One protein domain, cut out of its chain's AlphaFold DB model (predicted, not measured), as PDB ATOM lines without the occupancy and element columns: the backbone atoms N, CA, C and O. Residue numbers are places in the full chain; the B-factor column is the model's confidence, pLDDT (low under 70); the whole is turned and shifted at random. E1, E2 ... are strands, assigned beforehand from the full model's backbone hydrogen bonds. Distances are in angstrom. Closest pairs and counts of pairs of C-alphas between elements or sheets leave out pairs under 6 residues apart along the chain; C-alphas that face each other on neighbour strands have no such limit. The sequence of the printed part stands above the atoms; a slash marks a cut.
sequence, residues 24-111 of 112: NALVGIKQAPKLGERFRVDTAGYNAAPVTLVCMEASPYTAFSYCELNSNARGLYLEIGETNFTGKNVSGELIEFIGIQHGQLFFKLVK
ATOM      1  N   ASN A  24     -31.110 -34.333  -6.956       80.19
ATOM      2  CA  ASN A  24     -31.114 -34.169  -8.412       80.19
ATOM      3  C   ASN A  24     -30.778 -32.734  -8.841       80.19
ATOM      4  O   ASN A  24     -30.324 -32.529  -9.965       80.19
ATOM      5  N   ALA A  25     -30.935 -31.744  -7.954       82.81
ATOM      6  CA  ALA A  25     -30.501 -30.372  -8.207       82.81
ATOM      7  C   ALA A  25     -28.979 -30.254  -8.401       82.81
ATOM      8  O   ALA A  25     -28.518 -29.268  -8.969       82.81
ATOM      9  N   LEU A  26     -28.202 -31.256  -7.969       80.50
ATOM     10  CA  LEU A  26     -26.749 -31.308  -8.138       80.50
ATOM     11  C   LEU A  26     -26.318 -31.840  -9.516       80.50
ATOM     12  O   LEU A  26     -25.145 -31.741  -9.882       80.50
ATOM     13  N   VAL A  27     -27.243 -32.377 -10.316       78.00
ATOM     14  CA  VAL A  27     -26.926 -32.902 -11.649       78.00
ATOM     15  C   VAL A  27     -26.657 -31.747 -12.616       78.00
ATOM     16  O   VAL A  27     -27.528 -30.931 -12.899       78.00
ATOM     17  N   GLY A  28     -25.439 -31.694 -13.164       72.69
ATOM     18  CA  GLY A  28     -25.062 -30.692 -14.169       72.69
ATOM     19  C   GLY A  28     -24.853 -29.281 -13.612       72.69
ATOM     20  O   GLY A  28     -24.895 -28.313 -14.379       72.69
ATOM     21  N   ILE A  29     -24.626 -29.144 -12.302       78.25
ATOM     22  CA  ILE A  29     -24.362 -27.836 -11.698       78.25
ATOM     23  C   ILE A  29     -23.097 -27.200 -12.276       78.25
ATOM     24  O   ILE A  29     -22.078 -27.849 -12.497       78.25
ATOM     25  N   LYS A  30     -23.172 -25.887 -12.508       79.00
ATOM     26  CA  LYS A  30     -22.037 -25.066 -12.966       79.00
ATOM     27  C   LYS A  30     -21.314 -24.361 -11.821       79.00
ATOM     28  O   LYS A  30     -20.225 -23.834 -12.016       79.00
ATOM     29  N   GLN A  31     -21.952 -24.301 -10.655       83.88
ATOM     30  CA  GLN A  31     -21.454 -23.651  -9.451       83.88
ATOM     31  C   GLN A  31     -21.625 -24.616  -8.285       83.88
ATOM     32  O   GLN A  31     -22.638 -25.310  -8.208       83.88
ATOM     33  N   ALA A  32     -20.625 -24.669  -7.408       85.38
ATOM     34  CA  ALA A  32     -20.709 -25.477  -6.203       85.38
ATOM     35  C   ALA A  32     -21.795 -24.925  -5.257       85.38
ATOM     36  O   ALA A  32     -22.006 -23.706  -5.237       85.38
ATOM     37  N   PRO A  33     -22.449 -25.789  -4.459       89.25
ATOM     38  CA  PRO A  33     -23.362 -25.356  -3.406       89.25
ATOM     39  C   PRO A  33     -22.680 -24.446  -2.380       89.25
ATOM     40  O   PRO A  33     -21.447 -24.400  -2.268       89.25
ATOM     41  N   LYS A  34     -23.475 -23.738  -1.579       92.81
ATOM     42  CA  LYS A  34     -22.956 -22.998  -0.422       92.81
ATOM     43  C   LYS A  34     -22.590 -23.973   0.696       92.81
ATOM     44  O   LYS A  34     -23.264 -24.978   0.898       92.81
ATOM     45  N   LEU A  35     -21.533 -23.670   1.453       92.19
ATOM     46  CA  LEU A  35     -21.186 -24.453   2.646       92.19
ATOM     47  C   LEU A  35     -22.383 -24.525   3.603       92.19
ATOM     48  O   LEU A  35     -22.990 -23.496   3.906       92.19
ATOM     49  N   GLY A  36     -22.707 -25.733   4.064       91.38
ATOM     50  CA  GLY A  36     -23.867 -25.996   4.917       91.38
ATOM     51  C   GLY A  36     -25.193 -26.157   4.164       91.38
ATOM     52  O   GLY A  36     -26.212 -26.416   4.800       91.38
ATOM     53  N   GLU A  37     -25.212 -26.016   2.836       91.88
ATOM     54  CA  GLU A  37     -26.415 -26.252   2.036       91.88
ATOM     55  C   GLU A  37     -26.794 -27.735   2.071       91.88
ATOM     56  O   GLU A  37     -25.937 -28.616   1.938       91.88
ATOM     57  N   ARG A  38     -28.084 -28.000   2.288       92.31
ATOM     58  CA  ARG A  38     -28.616 -29.344   2.503       92.31
ATOM     59  C   ARG A  38     -29.438 -29.807   1.322       92.31
ATOM     60  O   ARG A  38     -30.202 -29.038   0.748       92.31
ATOM     61  N   PHE A  39     -29.299 -31.087   1.013       88.50
ATOM     62  CA  PHE A  39     -30.007 -31.743  -0.071       88.50
ATOM     63  C   PHE A  39     -30.641 -33.026   0.441       88.50
ATOM     64  O   PHE A  39     -30.022 -33.791   1.186       88.50
ATOM     65  N   ARG A  40     -31.872 -33.281   0.013       89.38
ATOM     66  CA  ARG A  40     -32.594 -34.505   0.328       89.38
ATOM     67  C   ARG A  40     -32.259 -35.595  -0.674       89.38
ATOM     68  O   ARG A  40     -32.387 -35.399  -1.884       89.38
ATOM     69  N   VAL A  41     -31.885 -36.765  -0.168       85.75
ATOM     70  CA  VAL A  41     -31.706 -37.970  -0.979       85.75
ATOM     71  C   VAL A  41     -33.089 -38.536  -1.303       85.75
ATOM     72  O   VAL A  41     -33.637 -39.340  -0.554       85.75
ATOM     73  N   ASP A  42     -33.712 -38.088  -2.392       82.12
ATOM     74  CA  ASP A  42     -34.964 -38.692  -2.855       82.12
ATOM     75  C   ASP A  42     -34.723 -39.939  -3.706       82.12
ATOM     76  O   ASP A  42     -33.637 -40.153  -4.230       82.12
ATOM     77  N   THR A  43     -35.761 -40.761  -3.851       74.56
ATOM     78  CA  THR A  43     -35.777 -41.935  -4.736       74.56
ATOM     79  C   THR A  43     -36.349 -41.617  -6.123       74.56
ATOM     80  O   THR A  43     -36.357 -42.484  -7.003       74.56
ATOM     81  N   ALA A  44     -36.827 -40.385  -6.344       70.81
ATOM     82  CA  ALA A  44     -37.460 -39.962  -7.592       70.81
ATOM     83  C   ALA A  44     -36.449 -39.937  -8.748       70.81
ATOM     84  O   ALA A  44     -36.789 -40.326  -9.864       70.81
ATOM     85  N   GLY A  45     -35.190 -39.590  -8.462       64.12
ATOM     86  CA  GLY A  45     -34.074 -39.698  -9.414       64.12
ATOM     87  C   GLY A  45     -33.598 -41.132  -9.701       64.12
ATOM     88  O   GLY A  45     -32.761 -41.339 -10.578       64.12
ATOM     89  N   TYR A  46     -34.122 -42.131  -8.981       67.25
ATOM     90  CA  TYR A  46     -33.566 -43.490  -8.926       67.25
ATOM     91  C   TYR A  46     -34.571 -44.589  -9.269       67.25
ATOM     92  O   TYR A  46     -34.433 -45.720  -8.811       67.25
ATOM     93  N   ASN A  47     -35.586 -44.288 -10.088       68.44
ATOM     94  CA  ASN A  47     -36.608 -45.258 -10.511       68.44
ATOM     95  C   ASN A  47     -37.259 -46.001  -9.327       68.44
ATOM     96  O   ASN A  47     -37.529 -47.197  -9.416       68.44
ATOM     97  N   ALA A  48     -37.471 -45.302  -8.207       64.50
ATOM     98  CA  ALA A  48     -37.991 -45.863  -6.959       64.50
ATOM     99  C   ALA A  48     -37.116 -46.952  -6.294       64.50
ATOM    100  O   ALA A  48     -37.556 -47.571  -5.323       64.50
ATOM    101  N   ALA A  49     -35.879 -47.173  -6.752       75.75
ATOM    102  CA  ALA A  49     -34.915 -48.005  -6.042       75.75
ATOM    103  C   ALA A  49     -34.363 -47.257  -4.813       75.75
ATOM    104  O   ALA A  49     -34.199 -46.033  -4.859       75.75
ATOM    105  N   PRO A  50     -34.062 -47.966  -3.710       81.19
ATOM    106  CA  PRO A  50     -33.400 -47.352  -2.571       81.19
ATOM    107  C   PRO A  50     -32.009 -46.853  -2.972       81.19
ATOM    108  O   PRO A  50     -31.224 -47.579  -3.587       81.19
ATOM    109  N   VAL A  51     -31.689 -45.623  -2.578       82.44
ATOM    110  CA  VAL A  51     -30.350 -45.058  -2.749       82.44
ATOM    111  C   VAL A  51     -29.445 -45.643  -1.675       82.44
ATOM    112  O   VAL A  51     -29.733 -45.533  -0.482       82.44
ATOM    113  N   THR A  52     -28.359 -46.290  -2.096       84.75
ATOM    114  CA  THR A  52     -27.385 -46.919  -1.193       84.75
ATOM    115  C   THR A  52     -26.016 -46.268  -1.310       84.75
ATOM    116  O   THR A  52     -25.739 -45.588  -2.295       84.75
ATOM    117  N   LEU A  53     -25.157 -46.471  -0.314       84.00
ATOM    118  CA  LEU A  53     -23.761 -46.034  -0.355       84.00
ATOM    119  C   LEU A  53     -22.837 -47.136  -0.888       84.00
ATOM    120  O   LEU A  53     -23.005 -48.309  -0.551       84.00
ATOM    121  N   VAL A  54     -21.823 -46.751  -1.663       85.25
ATOM    122  CA  VAL A  54     -20.651 -47.573  -1.997       85.25
ATOM    123  C   VAL A  54     -19.425 -46.875  -1.446       85.25
ATOM    124  O   VAL A  54     -19.078 -45.794  -1.912       85.25
ATOM    125  N   CYS A  55     -18.767 -47.476  -0.460       85.00
ATOM    126  CA  CYS A  55     -17.561 -46.908   0.122       85.00
ATOM    127  C   CYS A  55     -16.320 -47.574  -0.461       85.00
ATOM    128  O   CYS A  55     -16.217 -48.798  -0.524       85.00
ATOM    129  N   MET A  56     -15.381 -46.745  -0.893       82.69
ATOM    130  CA  MET A  56     -14.084 -47.142  -1.408       82.69
ATOM    131  C   MET A  56     -13.012 -46.693  -0.429       82.69
ATOM    132  O   MET A  56     -12.982 -45.538  -0.002       82.69
ATOM    133  N   GLU A  57     -12.134 -47.619  -0.068       82.81
ATOM    134  CA  GLU A  57     -10.952 -47.298   0.719       82.81
ATOM    135  C   GLU A  57      -9.876 -46.669  -0.166       82.81
ATOM    136  O   GLU A  57      -9.820 -46.896  -1.381       82.81
ATOM    137  N   ALA A  58      -9.008 -45.877   0.461       81.94
ATOM    138  CA  ALA A  58      -7.808 -45.384  -0.183       81.94
ATOM    139  C   ALA A  58      -7.009 -46.562  -0.763       81.94
ATOM    140  O   ALA A  58      -6.773 -47.578  -0.109       81.94
ATOM    141  N   SER A  59      -6.592 -46.418  -2.011       80.31
ATOM    142  CA  SER A  59      -5.859 -47.430  -2.759       80.31
ATOM    143  C   SER A  59      -4.685 -46.773  -3.490       80.31
ATOM    144  O   SER A  59      -4.613 -45.546  -3.569       80.31
ATOM    145  N   PRO A  60      -3.780 -47.545  -4.113       81.44
ATOM    146  CA  PRO A  60      -2.740 -46.974  -4.970       81.44
ATOM    147  C   PRO A  60      -3.280 -46.091  -6.114       81.44
ATOM    148  O   PRO A  60      -2.526 -45.305  -6.681       81.44
ATOM    149  N   TYR A  61      -4.570 -46.215  -6.449       77.31
ATOM    150  CA  TYR A  61      -5.248 -45.456  -7.502       77.31
ATOM    151  C   TYR A  61      -6.159 -44.338  -6.964       77.31
ATOM    152  O   TYR A  61      -6.610 -43.496  -7.739       77.31
ATOM    153  N   THR A  62      -6.427 -44.309  -5.655       71.88
ATOM    154  CA  THR A  62      -7.321 -43.352  -4.984       71.88
ATOM    155  C   THR A  62      -6.688 -42.896  -3.673       71.88
ATOM    156  O   THR A  62      -6.622 -43.645  -2.706       71.88
ATOM    157  N   ALA A  63      -6.214 -41.649  -3.618       78.44
ATOM    158  CA  ALA A  63      -5.428 -41.145  -2.483       78.44
ATOM    159  C   ALA A  63      -6.220 -40.956  -1.171       78.44
ATOM    160  O   ALA A  63      -5.632 -40.606  -0.151       78.44
ATOM    161  N   PHE A  64      -7.537 -41.149  -1.192       77.31
ATOM    162  CA  PHE A  64      -8.427 -40.958  -0.052       77.31
ATOM    163  C   PHE A  64      -9.558 -41.987  -0.086       77.31
ATOM    164  O   PHE A  64      -9.938 -42.470  -1.154       77.31
ATOM    165  N   SER A  65     -10.092 -42.305   1.092       79.62
ATOM    166  CA  SER A  65     -11.302 -43.111   1.223       79.62
ATOM    167  C   SER A  65     -12.532 -42.214   1.088       79.62
ATOM    168  O   SER A  65     -12.549 -41.102   1.616       79.62
ATOM    169  N   TYR A  66     -13.568 -42.687   0.411       81.81
ATOM    170  CA  TYR A  66     -14.824 -41.956   0.240       81.81
ATOM    171  C   TYR A  66     -16.019 -42.901   0.093       81.81
ATOM    172  O   TYR A  66     -15.863 -44.046  -0.330       81.81
ATOM    173  N   CYS A  67     -17.222 -42.424   0.406       82.75
ATOM    174  CA  CYS A  67     -18.455 -43.103   0.014       82.75
ATOM    175  C   CYS A  67     -19.101 -42.348  -1.144       82.75
ATOM    176  O   CYS A  67     -19.203 -41.134  -1.108       82.75
ATOM    177  N   GLU A  68     -19.553 -43.042  -2.174       83.44
ATOM    178  CA  GLU A  68     -20.387 -42.471  -3.230       83.44
ATOM    179  C   GLU A  68     -21.810 -43.006  -3.089       83.44
ATOM    180  O   GLU A  68     -22.039 -44.114  -2.597       83.44
ATOM    181  N   LEU A  69     -22.790 -42.230  -3.543       79.19
ATOM    182  CA  LEU A  69     -24.134 -42.764  -3.730       79.19
ATOM    183  C   LEU A  69     -24.098 -43.727  -4.922       79.19
ATOM    184  O   LEU A  69     -23.663 -43.347  -6.008       79.19
ATOM    185  N   ASN A  70     -24.592 -44.952  -4.735       73.62
ATOM    186  CA  ASN A  70     -24.751 -45.978  -5.767       73.62
ATOM    187  C   ASN A  70     -25.854 -45.574  -6.755       73.62
ATOM    188  O   ASN A  70     -26.996 -46.032  -6.685       73.62
ATOM    189  N   SER A  71     -25.559 -44.578  -7.574       63.72
ATOM    190  CA  SER A  71     -26.566 -43.672  -8.095       63.72
ATOM    191  C   SER A  71     -26.087 -43.084  -9.422       63.72
ATOM    192  O   SER A  71     -24.895 -42.856  -9.616       63.72
ATOM    193  N   ASN A  72     -27.013 -42.788 -10.339       54.50
ATOM    194  CA  ASN A  72     -26.690 -42.171 -11.633       54.50
ATOM    195  C   ASN A  72     -26.088 -40.752 -11.519       54.50
ATOM    196  O   ASN A  72     -25.587 -40.224 -12.512       54.50
ATOM    197  N   ALA A  73     -26.092 -40.139 -10.330       56.00
ATOM    198  CA  ALA A  73     -25.347 -38.918 -10.037       56.00
ATOM    199  C   ALA A  73     -23.867 -39.263  -9.794       56.00
ATOM    200  O   ALA A  73     -23.412 -39.394  -8.660       56.00
ATOM    201  N   ARG A  74     -23.117 -39.459 -10.883       55.88
ATOM    202  CA  ARG A  74     -21.661 -39.643 -10.829       55.88
ATOM    203  C   ARG A  74     -21.014 -38.411 -10.185       55.88
ATOM    204  O   ARG A  74     -21.171 -37.312 -10.708       55.88
ATOM    205  N   GLY A  75     -20.266 -38.606  -9.098       62.66
ATOM    206  CA  GLY A  75     -19.389 -37.576  -8.525       62.66
ATOM    207  C   GLY A  75     -19.868 -36.883  -7.243       62.66
ATOM    208  O   GLY A  75     -19.364 -35.805  -6.932       62.66
ATOM    209  N   LEU A  76     -20.815 -37.466  -6.500       72.12
ATOM    210  CA  LEU A  76     -21.155 -37.002  -5.149       72.12
ATOM    211  C   LEU A  76     -20.441 -37.858  -4.103       72.12
ATOM    212  O   LEU A  76     -20.768 -39.034  -3.933       72.12
ATOM    213  N   TYR A  77     -19.484 -37.244  -3.410       76.38
ATOM    214  CA  TYR A  77     -18.637 -37.900  -2.423       76.38
ATOM    215  C   TYR A  77     -19.150 -37.572  -1.028       76.38
ATOM    216  O   TYR A  77     -19.359 -36.413  -0.683       76.38
ATOM    217  N   LEU A  78     -19.352 -38.594  -0.215       78.69
ATOM    218  CA  LEU A  78     -19.618 -38.474   1.201       78.69
ATOM    219  C   LEU A  78     -18.342 -38.756   1.983       78.69
ATOM    220  O   LEU A  78     -17.637 -39.739   1.728       78.69
ATOM    221  N   GLU A  79     -18.075 -37.891   2.953       71.88
ATOM    222  CA  GLU A  79     -17.035 -38.090   3.950       71.88
ATOM    223  C   GLU A  79     -17.295 -39.404   4.700       71.88
ATOM    224  O   GLU A  79     -18.388 -39.630   5.232       71.88
ATOM    225  N   ILE A  80     -16.297 -40.292   4.718       65.50
ATOM    226  CA  ILE A  80     -16.384 -41.511   5.519       65.50
ATOM    227  C   ILE A  80     -16.087 -41.136   6.973       65.50
ATOM    228  O   ILE A  80     -14.995 -40.671   7.286       65.50
ATOM    229  N   GLY A  81     -17.057 -41.353   7.862       64.62
ATOM    230  CA  GLY A  81     -16.811 -41.374   9.307       64.62
ATOM    231  C   GLY A  81     -16.067 -42.643   9.753       64.62
ATOM    232  O   GLY A  81     -15.469 -43.354   8.956       64.62
ATOM    233  N   GLU A  82     -16.148 -43.003  11.034       54.56
ATOM    234  CA  GLU A  82     -15.439 -44.178  11.591       54.56
ATOM    235  C   GLU A  82     -15.990 -45.549  11.144       54.56
ATOM    236  O   GLU A  82     -15.511 -46.593  11.582       54.56
ATOM    237  N   THR A  83     -17.020 -45.590  10.298       52.56
ATOM    238  CA  THR A  83     -17.704 -46.833   9.906       52.56
ATOM    239  C   THR A  83     -17.815 -46.952   8.390       52.56
ATOM    240  O   THR A  83     -18.125 -45.989   7.697       52.56
ATOM    241  N   ASN A  84     -17.554 -48.150   7.858       59.22
ATOM    242  CA  ASN A  84     -17.735 -48.455   6.440       59.22
ATOM    243  C   ASN A  84     -19.234 -48.700   6.185       59.22
ATOM    244  O   ASN A  84     -19.820 -49.627   6.743       59.22
ATOM    245  N   PHE A  85     -19.869 -47.831   5.397       71.31
ATOM    246  CA  PHE A  85     -21.327 -47.791   5.215       71.31
ATOM    247  C   PHE A  85     -21.811 -48.450   3.918       71.31
ATOM    248  O   PHE A  85     -22.948 -48.215   3.502       71.31
ATOM    249  N   THR A  86     -20.978 -49.252   3.249       79.00
ATOM    250  CA  THR A  86     -21.361 -49.881   1.975       79.00
ATOM    251  C   THR A  86     -22.663 -50.679   2.118       79.00
ATOM    252  O   THR A  86     -22.811 -51.495   3.025       79.00
ATOM    253  N   GLY A  87     -23.629 -50.427   1.230       80.06
ATOM    254  CA  GLY A  87     -24.959 -51.046   1.254       80.06
ATOM    255  C   GLY A  87     -25.973 -50.375   2.189       80.06
ATOM    256  O   GLY A  87     -27.143 -50.762   2.176       80.06
ATOM    257  N   LYS A  88     -25.586 -49.348   2.961       85.19
ATOM    258  CA  LYS A  88     -26.528 -48.574   3.784       85.19
ATOM    259  C   LYS A  88     -27.532 -47.855   2.880       85.19
ATOM    260  O   LYS A  88     -27.126 -47.087   2.012       85.19
ATOM    261  N   ASN A  89     -28.828 -48.071   3.116       87.19
ATOM    262  CA  ASN A  89     -29.898 -47.274   2.519       87.19
ATOM    263  C   ASN A  89     -29.931 -45.888   3.174       87.19
ATOM    264  O   ASN A  89     -30.018 -45.794   4.396       87.19
ATOM    265  N   VAL A  90     -29.868 -44.844   2.354       85.81
ATOM    266  CA  VAL A  90     -29.900 -43.433   2.772       85.81
ATOM    267  C   VAL A  90     -31.055 -42.668   2.117       85.81
ATOM    268  O   VAL A  90     -31.063 -41.444   2.071       85.81
ATOM    269  N   SER A  91     -32.048 -43.384   1.590       86.94
ATOM    270  CA  SER A  91     -33.242 -42.780   0.997       86.94
ATOM    271  C   SER A  91     -34.015 -41.980   2.043       86.94
ATOM    272  O   SER A  91     -34.348 -42.495   3.107       86.94
ATOM    273  N   GLY A  92     -34.339 -40.736   1.718       86.19
ATOM    274  CA  GLY A  92     -35.003 -39.790   2.608       86.19
ATOM    275  C   GLY A  92     -34.068 -39.083   3.590       86.19
ATOM    276  O   GLY A  92     -34.508 -38.109   4.197       86.19
ATOM    277  N   GLU A  93     -32.807 -39.517   3.718       88.38
ATOM    278  CA  GLU A  93     -31.813 -38.827   4.541       88.38
ATOM    279  C   GLU A  93     -31.367 -37.511   3.880       88.38
ATOM    280  O   GLU A  93     -31.566 -37.269   2.682       88.38
ATOM    281  N   LEU A  94     -30.756 -36.652   4.691       89.38
ATOM    282  CA  LEU A  94     -30.211 -35.376   4.259       89.38
ATOM    283  C   LEU A  94     -28.698 -35.464   4.151       89.38
ATOM    284  O   LEU A  94     -28.030 -36.085   4.978       89.38
ATOM    285  N   ILE A  95     -28.156 -34.795   3.144       88.19
ATOM    286  CA  ILE A  95     -26.723 -34.582   3.003       88.19
ATOM    287  C   ILE A  95     -26.431 -33.088   3.061       88.19
ATOM    288  O   ILE A  95     -27.178 -32.281   2.518       88.19
ATOM    289  N   GLU A  96     -25.346 -32.717   3.725       91.62
ATOM    290  CA  GLU A  96     -24.909 -31.328   3.867       91.62
ATOM    291  C   GLU A  96     -23.591 -31.135   3.129       91.62
ATOM    292  O   GLU A  96     -22.659 -31.919   3.320       91.62
ATOM    293  N   PHE A  97     -23.506 -30.103   2.290       91.25
ATOM    294  CA  PHE A  97     -22.280 -29.771   1.579       91.25
ATOM    295  C   PHE A  97     -21.220 -29.233   2.544       91.25
ATOM    296  O   PHE A  97     -21.431 -28.219   3.218       91.25
ATOM    297  N   ILE A  98     -20.062 -29.894   2.581       91.94
ATOM    298  CA  ILE A  98     -18.955 -29.558   3.492       91.94
ATOM    299  C   ILE A  98     -17.744 -28.959   2.775       91.94
ATOM    300  O   ILE A  98     -16.848 -28.430   3.429       91.94
ATOM    301  N   GLY A  99     -17.716 -28.998   1.441       90.62
ATOM    302  CA  GLY A  99     -16.693 -28.322   0.651       90.62
ATOM    303  C   GLY A  99     -16.229 -29.111  -0.562       90.62
ATOM    304  O   GLY A  99     -16.800 -30.132  -0.937       90.62
ATOM    305  N   ILE A 100     -15.172 -28.605  -1.193       88.31
ATOM    306  CA  ILE A 100     -14.534 -29.239  -2.346       88.31
ATOM    307  C   ILE A 100     -13.219 -29.856  -1.886       88.31
ATOM    308  O   ILE A 100     -12.357 -29.146  -1.366       88.31
ATOM    309  N   GLN A 101     -13.045 -31.155  -2.109       85.00
ATOM    310  CA  GLN A 101     -11.785 -31.855  -1.859       85.00
ATOM    311  C   GLN A 101     -11.420 -32.666  -3.098       85.00
ATOM    312  O   GLN A 101     -12.290 -33.221  -3.761       85.00
ATOM    313  N   HIS A 102     -10.136 -32.691  -3.456       82.06
ATOM    314  CA  HIS A 102      -9.642 -33.436  -4.624       82.06
ATOM    315  C   HIS A 102     -10.377 -33.121  -5.946       82.06
ATOM    316  O   HIS A 102     -10.485 -33.971  -6.824       82.06
ATOM    317  N   GLY A 103     -10.884 -31.890  -6.091       80.75
ATOM    318  CA  GLY A 103     -11.647 -31.454  -7.266       80.75
ATOM    319  C   GLY A 103     -13.104 -31.926  -7.301       80.75
ATOM    320  O   GLY A 103     -13.772 -31.695  -8.303       80.75
ATOM    321  N   GLN A 104     -13.595 -32.546  -6.227       83.62
ATOM    322  CA  GLN A 104     -14.934 -33.113  -6.130       83.62
ATOM    323  C   GLN A 104     -15.749 -32.478  -5.001       83.62
ATOM    324  O   GLN A 104     -15.191 -31.961  -4.032       83.62
ATOM    325  N   LEU A 105     -17.078 -32.524  -5.121       85.50
ATOM    326  CA  LEU A 105     -17.992 -32.039  -4.089       85.50
ATOM    327  C   LEU A 105     -18.111 -33.075  -2.970       85.50
ATOM    328  O   LEU A 105     -18.495 -34.218  -3.225       85.50
ATOM    329  N   PHE A 106     -17.814 -32.649  -1.746       88.31
ATOM    330  CA  PHE A 106     -17.918 -33.469  -0.551       88.31
ATOM    331  C   PHE A 106     -19.115 -33.069   0.298       88.31
ATOM    332  O   PHE A 106     -19.397 -31.887   0.522       88.31
ATOM    333  N   PHE A 107     -19.784 -34.090   0.812       88.94
ATOM    334  CA  PHE A 107     -20.949 -33.984   1.666       88.94
ATOM    335  C   PHE A 107     -20.757 -34.822   2.926       88.94
ATOM    336  O   PHE A 107     -19.966 -35.762   2.951       88.94
ATOM    337  N   LYS A 108     -21.527 -34.525   3.964       89.38
ATOM    338  CA  LYS A 108     -21.715 -35.426   5.104       89.38
ATOM    339  C   LYS A 108     -23.179 -35.807   5.212       89.38
ATOM    340  O   LYS A 108     -24.059 -35.025   4.856       89.38
ATOM    341  N   LEU A 109     -23.432 -36.994   5.738       87.50
ATOM    342  CA  LEU A 109     -24.778 -37.440   6.059       87.50
ATOM    343  C   LEU A 109     -25.248 -36.746   7.341       87.50
ATOM    344  O   LEU A 109     -24.556 -36.786   8.362       87.50
ATOM    345  N   VAL A 110     -26.406 -36.102   7.296       86.88
ATOM    346  CA  VAL A 110     -27.014 -35.460   8.461       86.88
ATOM    347  C   VAL A 110     -27.912 -36.490   9.131       86.88
ATOM    348  O   VAL A 110     -28.910 -36.922   8.559       86.88
ATOM    349  N   LYS A 111     -27.535 -36.909  10.341       71.06
ATOM    350  CA  LYS A 111     -28.429 -37.672  11.215       71.06
ATOM    351  C   LYS A 111     -29.352 -36.680  11.916       71.06
ATOM    352  O   LYS A 111     -28.846 -35.768  12.569       71.06
TER     353      LYS A 111
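What this domain is: This is residues 24 to 111 of the 112 residues of a protein of Vibrio anguillarum (UniProt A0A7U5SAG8). With little regular structure, this domain is one strongly twisted, curled sheet, in which the long hairpin E5 and E6 sits between short E1 and the meander E2 E3 E4, each strand antiparallel to the one before; long unnamed stretches surround it. The 88 printed residues hold six named strands, E1 to E6 along the chain, and no named helix: all strand, though only 29 residues are in them. The mixed sheet runs E1 E5 E6 E4 E3 E2. It is compact, radius of gyration of the C-alphas 12.4 A, spanning 35 by 29 by 23 A.

How they stand to each other: Edge strand E1, residues 38 to 40, is antiparallel to E5, residues 94 to 101; N 39 and O 95, 2.9 A apart, are within hydrogen-bond range, as are the atoms named below. Edge strand E2, residues 53 to 56, makes a hairpin with E3, residues 66 to 69 (N 54 and O 68, 2.8 A). E3 makes another with E4, residues 76 to 78: N 78 and O 67, 2.7 A. E5 bends by 55 degrees at residue 98 and makes a hairpin with E6, residues 104 to 110: N 106 and O 99, 2.8 A. E6 and E4 are parallel, at 50 degrees: N 107 and O 77, 2.8 A.

Where its parts are: E1 begins at C-alpha 38 (-28.616, -29.344, 2.503). E5 is 19.7 A long; E6, 19.1 A, ends at C-alpha 110 (-27.014, -35.460, 8.461).

The domain as a whole: The printed part has no cut. The links E1 to E2 and E4 to E5 are long. Residues 45 to 48, 71 to 75 and 80 to 84 have pLDDT under 70.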